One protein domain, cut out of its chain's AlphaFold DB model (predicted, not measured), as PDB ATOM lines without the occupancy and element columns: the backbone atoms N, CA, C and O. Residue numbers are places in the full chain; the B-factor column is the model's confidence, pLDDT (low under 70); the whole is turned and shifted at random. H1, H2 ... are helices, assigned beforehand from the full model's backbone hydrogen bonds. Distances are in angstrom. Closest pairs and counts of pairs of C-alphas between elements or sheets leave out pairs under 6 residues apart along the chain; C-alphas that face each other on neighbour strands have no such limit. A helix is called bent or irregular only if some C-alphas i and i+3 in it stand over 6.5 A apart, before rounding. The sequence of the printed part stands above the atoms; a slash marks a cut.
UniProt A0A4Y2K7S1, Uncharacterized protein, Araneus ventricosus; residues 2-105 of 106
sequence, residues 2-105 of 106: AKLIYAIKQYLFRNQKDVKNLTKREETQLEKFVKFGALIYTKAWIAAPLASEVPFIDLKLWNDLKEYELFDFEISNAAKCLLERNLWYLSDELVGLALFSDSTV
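AT A GLANCE: This is residues 2 to 105 of the 106 residues of an uncharacterized protein of Araneus ventricosus (UniProt A0A4Y2K7S1). This is a loose rod of helices, with the long, kinked H2 linking a helix that folds back on its first part, H1, to a helical hairpin of H3 and H4 that packs on its last part through H3. Short H5 packs crosswise on the start of H3, toward the end of the rod away from H1. The printed part has 104 residues with five named helices, H1 to H5 in order, and no named strand; the class is all helix. It is loose, with a radius of gyration of the C-alphas of 16.6 A and spans of 54 by 25 by 23 A.

IN THESE COORDINATES: Find C-alpha 2 at (42.914, -31.282, 8.378), where H1, residues 2 to 12, begins. Next comes H2, residues 24 to 46, 31.2 A long, with a kink of 37 degrees near residue 38; it is irregular, but only just: C-alphas 39 and 42 are 6.8 A apart. H3, residues 54 to 68, runs 20.2 A. H4, residues 73 to 89, runs 25.9 A and is irregular, with C-alphas 86 and 89 7.3 A apart. H5, residues 92 to 99, ends at (28.916, -56.375, -2.532).

HOW THE PARTS SIT: Look first at H3, the hub. It touches residues 40 to 44 of H2, closest at C-alphas 44 and 57, 6.1 A, in a hairpin. H3 and H4, also a hairpin, run opposite ways at a shallow tilt of 18 degrees; C-alphas 65 and 76 are closest, 5.4 A. With residues 55 to 56, H3 touches H5, about perpendicular at 76 degrees; C-alphas 56 and 98 are closest, 5.4 A. H1 touches residues 27 to 37 of H2 at a steep tilt of 50 degrees; C-alphas 8 and 34 are closest, 5.7 A. Every O i to N i+4 pair is within hydrogen-bond range in H1, H3 and H5, against 16 of 19 in H2 and 11 of 13 in H4.

THE WHOLE: The C-alphas of Asp 18 and Glu 93 are farthest apart, 55.0 A. The printed part has no cut, and the link from H1 to H2 is long. Look for pLDDT under 70 at residues 48 to 49, 99 and 101 to 105.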
ATOM      1  N   ALA A   2      42.501 -32.646   7.980       90.75
ATOM      2  CA  ALA A   2      42.914 -31.282   8.378       90.75
ATOM      3  C   ALA A   2      43.925 -30.592   7.429       90.75
ATOM      4  O   ALA A   2      43.775 -29.416   7.104       90.75
ATOM      5  N   LYS A   3      44.916 -31.341   6.919       92.12
ATOM      6  CA  LYS A   3      45.896 -30.833   5.940       92.12
ATOM      7  C   LYS A   3      45.243 -30.353   4.640       92.12
ATOM      8  O   LYS A   3      45.655 -29.331   4.103       92.12
ATOM      9  N   LEU A   4      44.220 -31.064   4.160       93.25
ATOM     10  CA  LEU A   4      43.492 -30.694   2.948       93.25
ATOM     11  C   LEU A   4      42.687 -29.410   3.162       93.25
ATOM     12  O   LEU A   4      42.792 -28.495   2.357       93.25
ATOM     13  N   ILE A   5      41.955 -29.301   4.273       94.31
ATOM     14  CA  ILE A   5      41.203 -28.080   4.612       94.31
ATOM     15  C   ILE A   5      42.149 -26.875   4.682       94.31
ATOM     16  O   ILE A   5      41.862 -25.808   4.138       94.31
ATOM     17  N   TYR A   6      43.314 -27.054   5.306       94.56
ATOM     18  CA  TYR A   6      44.315 -26.000   5.383       94.56
ATOM     19  C   TYR A   6      44.896 -25.638   4.008       94.56
ATOM     20  O   TYR A   6      45.069 -24.457   3.713       94.56
ATOM     21  N   ALA A   7      45.154 -26.622   3.147       94.31
ATOM     22  CA  ALA A   7      45.601 -26.385   1.777       94.31
ATOM     23  C   ALA A   7      44.542 -25.647   0.940       94.31
ATOM     24  O   ALA A   7      44.876 -24.688   0.248       94.31
ATOM     25  N   ILE A   8      43.263 -26.015   1.067       94.06
ATOM     26  CA  ILE A   8      42.143 -25.309   0.426       94.06
ATOM     27  C   ILE A   8      42.122 -23.851   0.881       94.06
ATOM     28  O   ILE A   8      42.078 -22.952   0.046       94.06
ATOM     29  N   LYS A   9      42.226 -23.600   2.192       93.00
ATOM     30  CA  LYS A   9      42.292 -22.239   2.734       93.00
ATOM     31  C   LYS A   9      43.442 -21.448   2.107       93.00
ATOM     32  O   LYS A   9      43.229 -20.341   1.628       93.00
ATOM     33  N   GLN A  10      44.646 -22.017   2.071       92.44
ATOM     34  CA  GLN A  10      45.796 -21.362   1.443       92.44
ATOM     35  C   GLN A  10      45.556 -21.062  -0.038       92.44
ATOM     36  O   GLN A  10      45.903 -19.979  -0.499       92.44
ATOM     37  N   TYR A  11      44.949 -21.994  -0.772       93.31
ATOM     38  CA  TYR A  11      44.653 -21.809  -2.186       93.31
ATOM     39  C   TYR A  11      43.619 -20.701  -2.407       93.31
ATOM     40  O   TYR A  11      43.792 -19.876  -3.300       93.31
ATOM     41  N   LEU A  12      42.575 -20.613  -1.578       92.69
ATOM     42  CA  LEU A  12      41.567 -19.549  -1.665       92.69
ATOM     43  C   LEU A  12      42.172 -18.154  -1.454       92.69
ATOM     44  O   LEU A  12      41.805 -17.217  -2.159       92.69
ATOM     45  N   PHE A  13      43.141 -18.026  -0.547       91.50
ATOM     46  CA  PHE A  13      43.813 -16.758  -0.245       91.50
ATOM     47  C   PHE A  13      45.099 -16.513  -1.051       91.50
ATOM     48  O   PHE A  13      45.806 -15.548  -0.782       91.50
ATOM     49  N   ARG A  14      45.417 -17.326  -2.068       90.06
ATOM     50  CA  ARG A  14      46.695 -17.238  -2.811       90.06
ATOM     51  C   ARG A  14      46.971 -15.884  -3.481       90.06
ATOM     52  O   ARG A  14      48.122 -15.526  -3.693       90.06
ATOM     53  N   ASN A  15      45.923 -15.117  -3.784       87.06
ATOM     54  CA  ASN A  15      46.048 -13.787  -4.387       87.06
ATOM     55  C   ASN A  15      46.386 -12.686  -3.358       87.06
ATOM     56  O   ASN A  15      46.776 -11.588  -3.756       87.06
ATOM     57  N   GLN A  16      46.261 -12.969  -2.057       88.69
ATOM     58  CA  GLN A  16      46.631 -12.069  -0.960       88.69
ATOM     59  C   GLN A  16      48.127 -12.210  -0.651       88.69
ATOM     60  O   GLN A  16      48.544 -12.912   0.274       88.69
ATOM     61  N   LYS A  17      48.952 -11.558  -1.477       76.62
ATOM     62  CA  LYS A  17      50.424 -11.600  -1.371       76.62
ATOM     63  C   LYS A  17      50.961 -10.988  -0.071       76.62
ATOM     64  O   LYS A  17      52.080 -11.277   0.336       76.62
ATOM     65  N   ASP A  18      50.158 -10.162   0.586       77.94
ATOM     66  CA  ASP A  18      50.391  -9.612   1.921       77.94
ATOM     67  C   ASP A  18      50.321 -10.681   3.026       77.94
ATOM     68  O   ASP A  18      51.047 -10.596   4.012       77.94
ATOM     69  N   VAL A  19      49.499 -11.718   2.837       75.50
ATOM     70  CA  VAL A  19      49.306 -12.807   3.808       75.50
ATOM     71  C   VAL A  19      50.246 -13.978   3.530       75.50
ATOM     72  O   VAL A  19      50.763 -14.599   4.465       75.50
ATOM     73  N   LYS A  20      50.465 -14.324   2.254       75.19
ATOM     74  CA  LYS A  20      51.313 -15.461   1.885       75.19
ATOM     75  C   LYS A  20      51.973 -15.293   0.519       75.19
ATOM     76  O   LYS A  20      51.306 -15.264  -0.509       75.19
ATOM     77  N   ASN A  21      53.305 -15.297   0.512       85.06
ATOM     78  CA  ASN A  21      54.102 -15.280  -0.712       85.06
ATOM     79  C   ASN A  21      54.465 -16.704  -1.134       85.06
ATOM     80  O   ASN A  21      55.439 -17.272  -0.648       85.06
ATOM     81  N   LEU A  22      53.659 -17.278  -2.026       87.19
ATOM     82  CA  LEU A  22      53.964 -18.545  -2.687       87.19
ATOM     83  C   LEU A  22      54.778 -18.289  -3.955       87.19
ATOM     84  O   LEU A  22      54.494 -17.372  -4.731       87.19
ATOM     85  N   THR A  23      55.771 -19.132  -4.206       92.44
ATOM     86  CA  THR A  23      56.385 -19.219  -5.531       92.44
ATOM     87  C   THR A  23      55.382 -19.803  -6.530       92.44
ATOM     88  O   THR A  23      54.498 -20.580  -6.171       92.44
ATOM     89  N   LYS A  24      55.557 -19.509  -7.826       90.75
ATOM     90  CA  LYS A  24      54.712 -20.086  -8.895       90.75
ATOM     91  C   LYS A  24      54.680 -21.620  -8.869       90.75
ATOM     92  O   LYS A  24      53.669 -22.233  -9.211       90.75
ATOM     93  N   ARG A  25      55.792 -22.242  -8.460       94.12
ATOM     94  CA  ARG A  25      55.900 -23.697  -8.318       94.12
ATOM     95  C   ARG A  25      55.020 -24.198  -7.175       94.12
ATOM     96  O   ARG A  25      54.248 -25.128  -7.383       94.12
ATOM     97  N   GLU A  26      55.123 -23.582  -6.001       93.19
ATOM     98  CA  GLU A  26      54.314 -23.956  -4.837       93.19
ATOM     99  C   GLU A  26      52.826 -23.725  -5.089       93.19
ATOM    100  O   GLU A  26      52.018 -24.564  -4.706       93.19
ATOM    101  N   GLU A  27      52.456 -22.639  -5.772       93.50
ATOM    102  CA  GLU A  27      51.066 -22.371  -6.147       93.50
ATOM    103  C   GLU A  27      50.511 -23.467  -7.067       93.50
ATOM    104  O   GLU A  27      49.441 -24.007  -6.797       93.50
ATOM    105  N   THR A  28      51.276 -23.872  -8.086       94.25
ATOM    106  CA  THR A  28      50.896 -24.975  -8.986       94.25
ATOM    107  C   THR A  28      50.735 -26.297  -8.228       94.25
ATOM    108  O   THR A  28      49.768 -27.028  -8.435       94.25
ATOM    109  N   GLN A  29      51.669 -26.624  -7.332       94.62
ATOM    110  CA  GLN A  29      51.599 -27.853  -6.534       94.62
ATOM    111  C   GLN A  29      50.420 -27.830  -5.552       94.62
ATOM    112  O   GLN A  29      49.721 -28.833  -5.394       94.62
ATOM    113  N   LEU A  30      50.168 -26.679  -4.928       95.12
ATOM    114  CA  LEU A  30      49.032 -26.464  -4.041       95.12
ATOM    115  C   LEU A  30      47.709 -26.617  -4.795       95.12
ATOM    116  O   LEU A  30      46.808 -27.289  -4.303       95.12
ATOM    117  N   GLU A  31      47.608 -26.042  -5.994       95.12
ATOM    118  CA  GLU A  31      46.440 -26.181  -6.861       95.12
ATOM    119  C   GLU A  31      46.158 -27.646  -7.189       95.12
ATOM    120  O   GLU A  31      45.030 -28.109  -7.011       95.12
ATOM    121  N   LYS A  32      47.179 -28.389  -7.628       95.69
ATOM    122  CA  LYS A  32      47.051 -29.815  -7.940       95.69
ATOM    123  C   LYS A  32      46.560 -30.621  -6.733       95.69
ATOM    124  O   LYS A  32      45.612 -31.396  -6.853       95.69
ATOM    125  N   PHE A  33      47.150 -30.392  -5.558       95.38
ATOM    126  CA  PHE A  33      46.751 -31.067  -4.321       95.38
ATOM    127  C   PHE A  33      45.315 -30.722  -3.902       95.38
ATOM    128  O   PHE A  33      44.555 -31.605  -3.504       95.38
ATOM    129  N   VAL A  34      44.919 -29.453  -4.017       96.19
ATOM    130  CA  VAL A  34      43.560 -28.998  -3.696       96.19
ATOM    131  C   VAL A  34      42.532 -29.571  -4.669       96.19
ATOM    132  O   VAL A  34      41.488 -30.036  -4.215       96.19
ATOM    133  N   LYS A  35      42.823 -29.603  -5.976       95.31
ATOM    134  CA  LYS A  35      41.950 -30.221  -6.987       95.31
ATOM    135  C   LYS A  35      41.732 -31.700  -6.705       95.31
ATOM    136  O   LYS A  35      40.586 -32.128  -6.611       95.31
ATOM    137  N   PHE A  36      42.810 -32.450  -6.487       95.75
ATOM    138  CA  PHE A  36      42.726 -33.855  -6.089       95.75
ATOM    139  C   PHE A  36      41.878 -34.027  -4.825       95.75
ATOM    140  O   PHE A  36      40.942 -34.828  -4.779       95.75
ATOM    141  N   GLY A  37      42.184 -33.234  -3.799       94.94
ATOM    142  CA  GLY A  37      41.507 -33.315  -2.521       94.94
ATOM    143  C   GLY A  37      40.010 -33.033  -2.619       94.94
ATOM    144  O   GLY A  37      39.214 -33.753  -2.021       94.94
ATOM    145  N   ALA A  38      39.617 -32.013  -3.378       93.31
ATOM    146  CA  ALA A  38      38.224 -31.610  -3.534       93.31
ATOM    147  C   ALA A  38      37.429 -32.550  -4.455       93.31
ATOM    148  O   ALA A  38      36.283 -32.870  -4.149       93.31
ATOM    149  N   LEU A  39      38.020 -32.998  -5.568       93.12
ATOM    150  CA  LEU A  39      37.314 -33.774  -6.593       93.12
ATOM    151  C   LEU A  39      37.246 -35.271  -6.287       93.12
ATOM    152  O   LEU A  39      36.254 -35.905  -6.649       93.12
ATOM    153  N   ILE A  40      38.282 -35.812  -5.641       94.44
ATOM    154  CA  ILE A  40      38.455 -37.250  -5.414       94.44
ATOM    155  C   ILE A  40      38.391 -37.556  -3.916       94.44
ATOM    156  O   ILE A  40      37.414 -38.123  -3.430       94.44
ATOM    157  N   TYR A  41      39.397 -37.124  -3.152       92.06
ATOM    158  CA  TYR A  41      39.585 -37.592  -1.774       92.06
ATOM    159  C   TYR A  41      38.428 -37.223  -0.836       92.06
ATOM    160  O   TYR A  41      38.028 -38.034  -0.007       92.06
ATOM    161  N   THR A  42      37.860 -36.020  -0.965       91.81
ATOM    162  CA  THR A  42      36.744 -35.587  -0.109       91.81
ATOM    163  C   THR A  42      35.518 -36.474  -0.297       91.81
ATOM    164  O   THR A  42      34.863 -36.776   0.694       91.81
ATOM    165  N   LYS A  43      35.234 -36.941  -1.524       88.88
ATOM    166  CA  LYS A  43      34.098 -37.833  -1.798       88.88
ATOM    167  C   LYS A  43      34.251 -39.167  -1.076       88.88
ATOM    168  O   LYS A  43      33.342 -39.572  -0.366       88.88
ATOM    169  N   ALA A  44      35.413 -39.807  -1.207       88.06
ATOM    170  CA  ALA A  44      35.695 -41.055  -0.505       88.06
ATOM    171  C   ALA A  44      35.693 -40.868   1.020       88.06
ATOM    172  O   ALA A  44      35.173 -41.701   1.752       88.06
ATOM    173  N   TRP A  45      36.207 -39.735   1.505       86.00
ATOM    174  CA  TRP A  45      36.251 -39.432   2.934       86.00
ATOM    175  C   TRP A  45      34.863 -39.265   3.569       86.00
ATOM    176  O   TRP A  45      34.643 -39.749   4.676       86.00
ATOM    177  N   ILE A  46      33.933 -38.564   2.911       85.75
ATOM    178  CA  ILE A  46      32.576 -38.360   3.453       85.75
ATOM    179  C   ILE A  46      31.683 -39.590   3.283       85.75
ATOM    180  O   ILE A  46      30.728 -39.745   4.037       85.75
ATOM    181  N   ALA A  47      31.978 -40.434   2.292       80.19
ATOM    182  CA  ALA A  47      31.152 -41.580   1.946       80.19
ATOM    183  C   ALA A  47      31.248 -42.731   2.951       80.19
ATOM    184  O   ALA A  47      30.434 -43.631   2.847       80.19
ATOM    185  N   ALA A  48      32.199 -42.712   3.898       69.56
ATOM    186  CA  ALA A  48      32.451 -43.802   4.847       69.56
ATOM    187  C   ALA A  48      32.000 -43.481   6.291       69.56
ATOM    188  O   ALA A  48      32.842 -43.433   7.194       69.56
ATOM    189  N   PRO A  49      30.703 -43.239   6.568       68.81
ATOM    190  CA  PRO A  49      30.230 -43.062   7.937       68.81
ATOM    191  C   PRO A  49      30.222 -44.387   8.719       68.81
ATOM    192  O   PRO A  49      30.311 -44.367   9.947       68.81
ATOM    193  N   LEU A  50      30.135 -45.530   8.026       70.31
ATOM    194  CA  LEU A  50      30.085 -46.870   8.609       70.31
ATOM    195  C   LEU A  50      31.283 -47.715   8.165       70.31
ATOM    196  O   LEU A  50      31.622 -47.772   6.986       70.31
ATOM    197  N   ALA A  51      31.889 -48.438   9.112       72.19
ATOM    198  CA  ALA A  51      33.048 -49.297   8.847       72.19
ATOM    199  C   ALA A  51      32.757 -50.420   7.832       72.19
ATOM    200  O   ALA A  51      33.659 -50.863   7.128       72.19
ATOM    201  N   SER A  52      31.500 -50.862   7.733       73.19
ATOM    202  CA  SER A  52      31.055 -51.896   6.792       73.19
ATOM    203  C   SER A  52      31.089 -51.456   5.327       73.19
ATOM    204  O   SER A  52      31.180 -52.304   4.447       73.19
ATOM    205  N   GLU A  53      31.024 -50.152   5.052       76.44
ATOM    206  CA  GLU A  53      31.020 -49.595   3.689       76.44
ATOM    207  C   GLU A  53      32.437 -49.268   3.194       76.44
ATOM    208  O   GLU A  53      32.667 -49.103   1.995       76.44
ATOM    209  N   VAL A  54      33.408 -49.222   4.112       81.38
ATOM    210  CA  VAL A  54      34.814 -48.888   3.843       81.38
ATOM    211  C   VAL A  54      35.428 -49.735   2.715       81.38
ATOM    212  O   VAL A  54      36.033 -49.134   1.828       81.38
ATOM    213  N   PRO A  55      35.236 -51.071   2.644       83.62
ATOM    214  CA  PRO A  55      35.819 -51.865   1.563       83.62
ATOM    215  C   PRO A  55      35.309 -51.456   0.171       83.62
ATOM    216  O   PRO A  55      36.083 -51.358  -0.780       83.62
ATOM    217  N   PHE A  56      34.007 -51.180   0.044       84.38
ATOM    218  CA  PHE A  56      33.418 -50.727  -1.217       84.38
ATOM    219  C   PHE A  56      33.940 -49.342  -1.607       84.38
ATOM    220  O   PHE A  56      34.282 -49.100  -2.764       84.38
ATOM    221  N   ILE A  57      34.027 -48.436  -0.635       87.75
ATOM    222  CA  ILE A  57      34.491 -47.063  -0.849       87.75
ATOM    223  C   ILE A  57      35.955 -47.038  -1.268       87.75
ATOM    224  O   ILE A  57      36.302 -46.282  -2.172       87.75
ATOM    225  N   ASP A  58      36.794 -47.885  -0.677       88.75
ATOM    226  CA  ASP A  58      38.196 -48.004  -1.064       88.75
ATOM    227  C   ASP A  58      38.337 -48.541  -2.499       88.75
ATOM    228  O   ASP A  58      39.107 -47.991  -3.288       88.75
ATOM    229  N   LEU A  59      37.540 -49.540  -2.899       88.62
ATOM    230  CA  LEU A  59      37.520 -50.028  -4.287       88.62
ATOM    231  C   LEU A  59      37.006 -48.969  -5.272       88.62
ATOM    232  O   LEU A  59      37.558 -48.802  -6.365       88.62
ATOM    233  N   LYS A  60      35.973 -48.216  -4.889       90.12
ATOM    234  CA  LYS A  60      35.457 -47.100  -5.686       90.12
ATOM    235  C   LYS A  60      36.504 -46.000  -5.835       90.12
ATOM    236  O   LYS A  60      36.745 -45.544  -6.948       90.12
ATOM    237  N   LEU A  61      37.183 -45.634  -4.748       92.81
ATOM    238  CA  LEU A  61      38.280 -44.671  -4.761       92.81
ATOM    239  C   LEU A  61      39.423 -45.143  -5.667       92.81
ATOM    240  O   LEU A  61      39.997 -44.334  -6.392       92.81
ATOM    241  N   TRP A  62      39.743 -46.439  -5.673       93.31
ATOM    242  CA  TRP A  62      40.754 -46.990  -6.577       93.31
ATOM    243  C   TRP A  62      40.381 -46.790  -8.057       93.31
ATOM    244  O   TRP A  62      41.226 -46.377  -8.860       93.31
ATOM    245  N   ASN A  63      39.113 -47.015  -8.415       93.12
ATOM    246  CA  ASN A  63      38.602 -46.750  -9.764       93.12
ATOM    247  C   ASN A  63      38.597 -45.252 -10.099       93.12
ATOM    248  O   ASN A  63      39.115 -44.872 -11.147       93.12
ATOM    249  N   ASP A  64      38.114 -44.398  -9.191       94.56
ATOM    250  CA  ASP A  64      38.126 -42.938  -9.363       94.56
ATOM    251  C   ASP A  64      39.557 -42.422  -9.598       94.56
ATOM    252  O   ASP A  64      39.800 -41.565 -10.450       94.56
ATOM    253  N   LEU A  65      40.541 -42.977  -8.882       96.00
ATOM    254  CA  LEU A  65      41.952 -42.673  -9.097       96.00
ATOM    255  C   LEU A  65      42.411 -43.108 -10.493       96.00
ATOM    256  O   LEU A  65      43.146 -42.373 -11.149       96.00
ATOM    257  N   LYS A  66      41.981 -44.274 -10.984       95.25
ATOM    258  CA  LYS A  66      42.331 -44.749 -12.331       95.25
ATOM    259  C   LYS A  66      41.833 -43.813 -13.421       95.25
ATOM    260  O   LYS A  66      42.578 -43.534 -14.352       95.25
ATOM    261  N   GLU A  67      40.636 -43.272 -13.277       95.56
ATOM    262  CA  GLU A  67      40.142 -42.247 -14.195       95.56
ATOM    263  C   GLU A  67      40.905 -40.925 -14.029       95.56
ATOM    264  O   GLU A  67      41.234 -40.255 -15.011       95.56
ATOM    265  N   TYR A  68      41.265 -40.571 -12.791       96.06
ATOM    266  CA  TYR A  68      42.010 -39.348 -12.490       96.06
ATOM    267  C   TYR A  68      43.447 -39.333 -13.047       96.06
ATOM    268  O   TYR A  68      44.019 -38.254 -13.220       96.06
ATOM    269  N   GLU A  69      44.026 -40.488 -13.398       95.81
ATOM    270  CA  GLU A  69      45.340 -40.573 -14.066       95.81
ATOM    271  C   GLU A  69      45.393 -39.772 -15.372       95.81
ATOM    272  O   GLU A  69      46.447 -39.237 -15.715       95.81
ATOM    273  N   LEU A  70      44.255 -39.635 -16.063       95.31
ATOM    274  CA  LEU A  70      44.138 -38.837 -17.286       95.31
ATOM    275  C   LEU A  70      44.376 -37.338 -17.042       95.31
ATOM    276  O   LEU A  70      44.738 -36.616 -17.971       95.31
ATOM    277  N   PHE A  71      44.174 -36.864 -15.809       94.00
ATOM    278  CA  PHE A  71      44.317 -35.458 -15.427       94.00
ATOM    279  C   PHE A  71      45.617 -35.188 -14.665       94.00
ATOM    280  O   PHE A  71      46.286 -34.187 -14.924       94.00
ATOM    281  N   ASP A  72      45.976 -36.058 -13.717       95.62
ATOM    282  CA  ASP A  72      47.230 -35.962 -12.969       95.62
ATOM    283  C   ASP A  72      47.746 -37.355 -12.580       95.62
ATOM    284  O   ASP A  72      47.429 -37.896 -11.516       95.62
ATOM    285  N   PHE A  73      48.564 -37.929 -13.465       95.94
ATOM    286  CA  PHE A  73      49.184 -39.238 -13.265       95.94
ATOM    287  C   PHE A  73      50.040 -39.304 -11.994       95.94
ATOM    288  O   PHE A  73      49.994 -40.298 -11.279       95.94
ATOM    289  N   GLU A  74      50.805 -38.253 -11.686       95.62
ATOM    290  CA  GLU A  74      51.733 -38.252 -10.550       95.62
ATOM    291  C   GLU A  74      50.972 -38.369  -9.224       95.62
ATOM    292  O   GLU A  74      51.273 -39.241  -8.403       95.62
ATOM    293  N   ILE A  75      49.951 -37.528  -9.035       95.12
ATOM    294  CA  ILE A  75      49.129 -37.563  -7.822       95.12
ATOM    295  C   ILE A  75      48.297 -38.837  -7.766       95.12
ATOM    296  O   ILE A  75      48.207 -39.445  -6.698       95.12
ATOM    297  N   SER A  76      47.704 -39.245  -8.890       95.44
ATOM    298  CA  SER A  76      46.886 -40.453  -8.919       95.44
ATOM    299  C   SER A  76      47.702 -41.691  -8.552       95.44
ATOM    300  O   SER A  76      47.340 -42.410  -7.622       95.44
ATOM    301  N   ASN A  77      48.851 -41.893  -9.199       96.00
ATOM    302  CA  ASN A  77      49.719 -43.033  -8.934       96.00
ATOM    303  C   ASN A  77      50.216 -43.037  -7.477       96.00
ATOM    304  O   ASN A  77      50.164 -44.064  -6.805       96.00
ATOM    305  N   ALA A  78      50.619 -41.877  -6.944       95.19
ATOM    306  CA  ALA A  78      51.024 -41.767  -5.543       95.19
ATOM    307  C   ALA A  78      49.885 -42.129  -4.570       95.19
ATOM    308  O   ALA A  78      50.112 -42.840  -3.587       95.19
ATOM    309  N   ALA A  79      48.662 -41.665  -4.841       94.31
ATOM    310  CA  ALA A  79      47.491 -41.971  -4.026       94.31
ATOM    311  C   ALA A  79      47.083 -43.449  -4.129       94.31
ATOM    312  O   ALA A  79      46.787 -44.058  -3.101       94.31
ATOM    313  N   LYS A  80      47.137 -44.049  -5.324       94.12
ATOM    314  CA  LYS A  80      46.873 -45.480  -5.541       94.12
ATOM    315  C   LYS A  80      47.852 -46.363  -4.793       94.12
ATOM    316  O   LYS A  80      47.421 -47.223  -4.038       94.12
ATOM    317  N   CYS A  81      49.154 -46.104  -4.922       93.94
ATOM    318  CA  CYS A  81      50.164 -46.868  -4.194       93.94
ATOM    319  C   CYS A  81      49.957 -46.795  -2.674       93.94
ATOM    320  O   CYS A  81      50.237 -47.759  -1.965       93.94
ATOM    321  N   LEU A  82      49.490 -45.655  -2.151       92.62
ATOM    322  CA  LEU A  82      49.161 -45.523  -0.733       92.62
ATOM    323  C   LEU A  82      47.896 -46.309  -0.366       92.62
ATOM    324  O   LEU A  82      47.876 -46.964   0.673       92.62
ATOM    325  N   LEU A  83      46.862 -46.245  -1.205       91.19
ATOM    326  CA  LEU A  83      45.612 -46.975  -1.018       91.19
ATOM    327  C   LEU A  83      45.855 -48.487  -1.017       91.19
ATOM    328  O   LEU A  83      45.493 -49.150  -0.057       91.19
ATOM    329  N   GLU A  84      46.559 -49.012  -2.017       90.31
ATOM    330  CA  GLU A  84      46.860 -50.443  -2.166       90.31
ATOM    331  C   GLU A  84      47.639 -51.015  -0.977       90.31
ATOM    332  O   GLU A  84      47.385 -52.137  -0.550       90.31
ATOM    333  N   ARG A  85      48.536 -50.228  -0.370       88.81
ATOM    334  CA  ARG A  85      49.223 -50.616   0.876       88.81
ATOM    335  C   ARG A  85      48.274 -50.727   2.069       88.81
ATOM    336  O   ARG A  85      48.551 -51.482   2.997       88.81
ATOM    337  N   ASN A  86      47.187 -49.963   2.059       84.06
ATOM    338  CA  ASN A  86      46.179 -49.969   3.111       84.06
ATOM    339  C   ASN A  86      45.065 -50.996   2.866       84.06
ATOM    340  O   ASN A  86      44.319 -51.258   3.799       84.06
ATOM    341  N   LEU A  87      44.991 -51.635   1.692       84.38
ATOM    342  CA  LEU A  87      44.007 -52.685   1.374       84.38
ATOM    343  C   LEU A  87      44.318 -54.051   2.011       84.38
ATOM    344  O   LEU A  87      43.650 -55.034   1.711       84.38
ATOM    345  N   TRP A  88      45.309 -54.147   2.901       82.62
ATOM    346  CA  TRP A  88      45.704 -55.410   3.542       82.62
ATOM    347  C   TRP A  88      44.573 -56.081   4.337       82.62
ATOM    348  O   TRP A  88      44.622 -57.286   4.570       82.62
ATOM    349  N   TYR A  89      43.574 -55.307   4.770       79.94
ATOM    350  CA  TYR A  89      42.426 -55.803   5.523       79.94
ATOM    351  C   TYR A  89      41.325 -56.380   4.618       79.94
ATOM    352  O   TYR A  89      40.362 -56.938   5.130       79.94
ATOM    353  N   LEU A  90      41.433 -56.236   3.293       79.19
ATOM    354  CA  LEU A  90      40.422 -56.677   2.339       79.19
ATOM    355  C   LEU A  90      40.516 -58.204   2.140       79.19
ATOM    356  O   LEU A  90      41.277 -58.676   1.299       79.19
ATOM    357  N   SER A  91      39.773 -58.980   2.939       80.50
ATOM    358  CA  SER A  91      39.606 -60.431   2.740       80.50
ATOM    359  C   SER A  91      38.467 -60.739   1.766       80.50
ATOM    360  O   SER A  91      37.574 -59.912   1.571       80.50
ATOM    361  N   ASP A  92      38.446 -61.951   1.204       80.06
ATOM    362  CA  ASP A  92      37.356 -62.415   0.332       80.06
ATOM    363  C   ASP A  92      35.976 -62.288   1.009       80.06
ATOM    364  O   ASP A  92      34.988 -61.956   0.353       80.06
ATOM    365  N   GLU A  93      35.898 -62.474   2.335       79.56
ATOM    366  CA  GLU A  93      34.646 -62.303   3.081       79.56
ATOM    367  C   GLU A  93      34.217 -60.834   3.162       79.56
ATOM    368  O   GLU A  93      33.039 -60.529   2.983       79.56
ATOM    369  N   LEU A  94      35.156 -59.912   3.402       75.44
ATOM    370  CA  LEU A  94      34.876 -58.475   3.454       75.44
ATOM    371  C   LEU A  94      34.506 -57.914   2.079       75.44
ATOM    372  O   LEU A  94      33.637 -57.047   1.993       75.44
ATOM    373  N   VAL A  95      35.104 -58.444   1.007       73.75
ATOM    374  CA  VAL A  95      34.689 -58.150  -0.374       73.75
ATOM    375  C   VAL A  95      33.264 -58.641  -0.612       73.75
ATOM    376  O   VAL A  95      32.438 -57.885  -1.122       73.75
ATOM    377  N   GLY A  96      32.949 -59.870  -0.195       74.88
ATOM    378  CA  GLY A  96      31.594 -60.412  -0.259       74.88
ATOM    379  C   GLY A  96      30.586 -59.529   0.478       74.88
ATOM    380  O   GLY A  96      29.581 -59.133  -0.103       74.88
ATOM    381  N   LEU A  97      30.878 -59.143   1.720       73.00
ATOM    382  CA  LEU A  97      30.016 -58.264   2.523       73.00
ATOM    383  C   LEU A  97      29.817 -56.884   1.885       73.00
ATOM    384  O   LEU A  97      28.713 -56.345   1.926       73.00
ATOM    385  N   ALA A  98      30.855 -56.328   1.263       70.19
ATOM    386  CA  ALA A  98      30.778 -55.040   0.585       70.19
ATOM    387  C   ALA A  98      29.837 -55.067  -0.632       70.19
ATOM    388  O   ALA A  98      29.093 -54.106  -0.843       70.19
ATOM    389  N   LEU A  99      29.821 -56.174  -1.389       69.19
ATOM    390  CA  LEU A  99      28.916 -56.375  -2.532       69.19
ATOM    391  C   LEU A  99      27.436 -56.407  -2.128       69.19
ATOM    392  O   LEU A  99      26.584 -56.036  -2.931       69.19
ATOM    393  N   PHE A 100      27.137 -56.833  -0.899       71.81
ATOM    394  CA  PHE A 100      25.776 -56.909  -0.360       71.81
ATOM    395  C   PHE A 100      25.417 -55.733   0.557       71.81
ATOM    396  O   PHE A 100      24.376 -55.772   1.210       71.81
ATOM    397  N   SER A 101      26.250 -54.691   0.636       66.00
ATOM    398  CA  SER A 101      25.877 -53.488   1.378       66.00
ATOM    399  C   SER A 101      24.748 -52.742   0.643       66.00
ATOM    400  O   SER A 101      24.836 -52.463  -0.555       66.00
ATOM    401  N   ASP A 102      23.670 -52.423   1.368       59.72
ATOM    402  CA  ASP A 102      22.418 -51.824   0.857       59.72
ATOM    403  C   ASP A 102      22.582 -50.428   0.219       59.72
ATOM    404  O   ASP A 102      21.635 -49.868  -0.332       59.72
ATOM    405  N   SER A 103      23.794 -49.867   0.212       56.03
ATOM    406  CA  SER A 103      24.112 -48.630  -0.515       56.03
ATOM    407  C   SER A 103      24.019 -48.772  -2.049       56.03
ATOM    408  O   SER A 103      24.185 -47.792  -2.774       56.03
ATOM    409  N   THR A 104      23.698 -49.969  -2.557       49.72
ATOM    410  CA  THR A 104      23.374 -50.252  -3.966       49.72
ATOM    411  C   THR A 104      21.921 -49.943  -4.366       49.72
ATOM    412  O   THR A 104      21.574 -50.113  -5.536       49.72
ATOM    413  N   VAL A 105      21.077 -49.432  -3.460       37.75
ATOM    414  CA  VAL A 105      19.720 -48.959  -3.792       37.75
ATOM    415  C   VAL A 105      19.563 -47.475  -3.458       37.75
ATOM    416  O   VAL A 105      19.031 -47.131  -2.410       37.75
TER     417      VAL A 105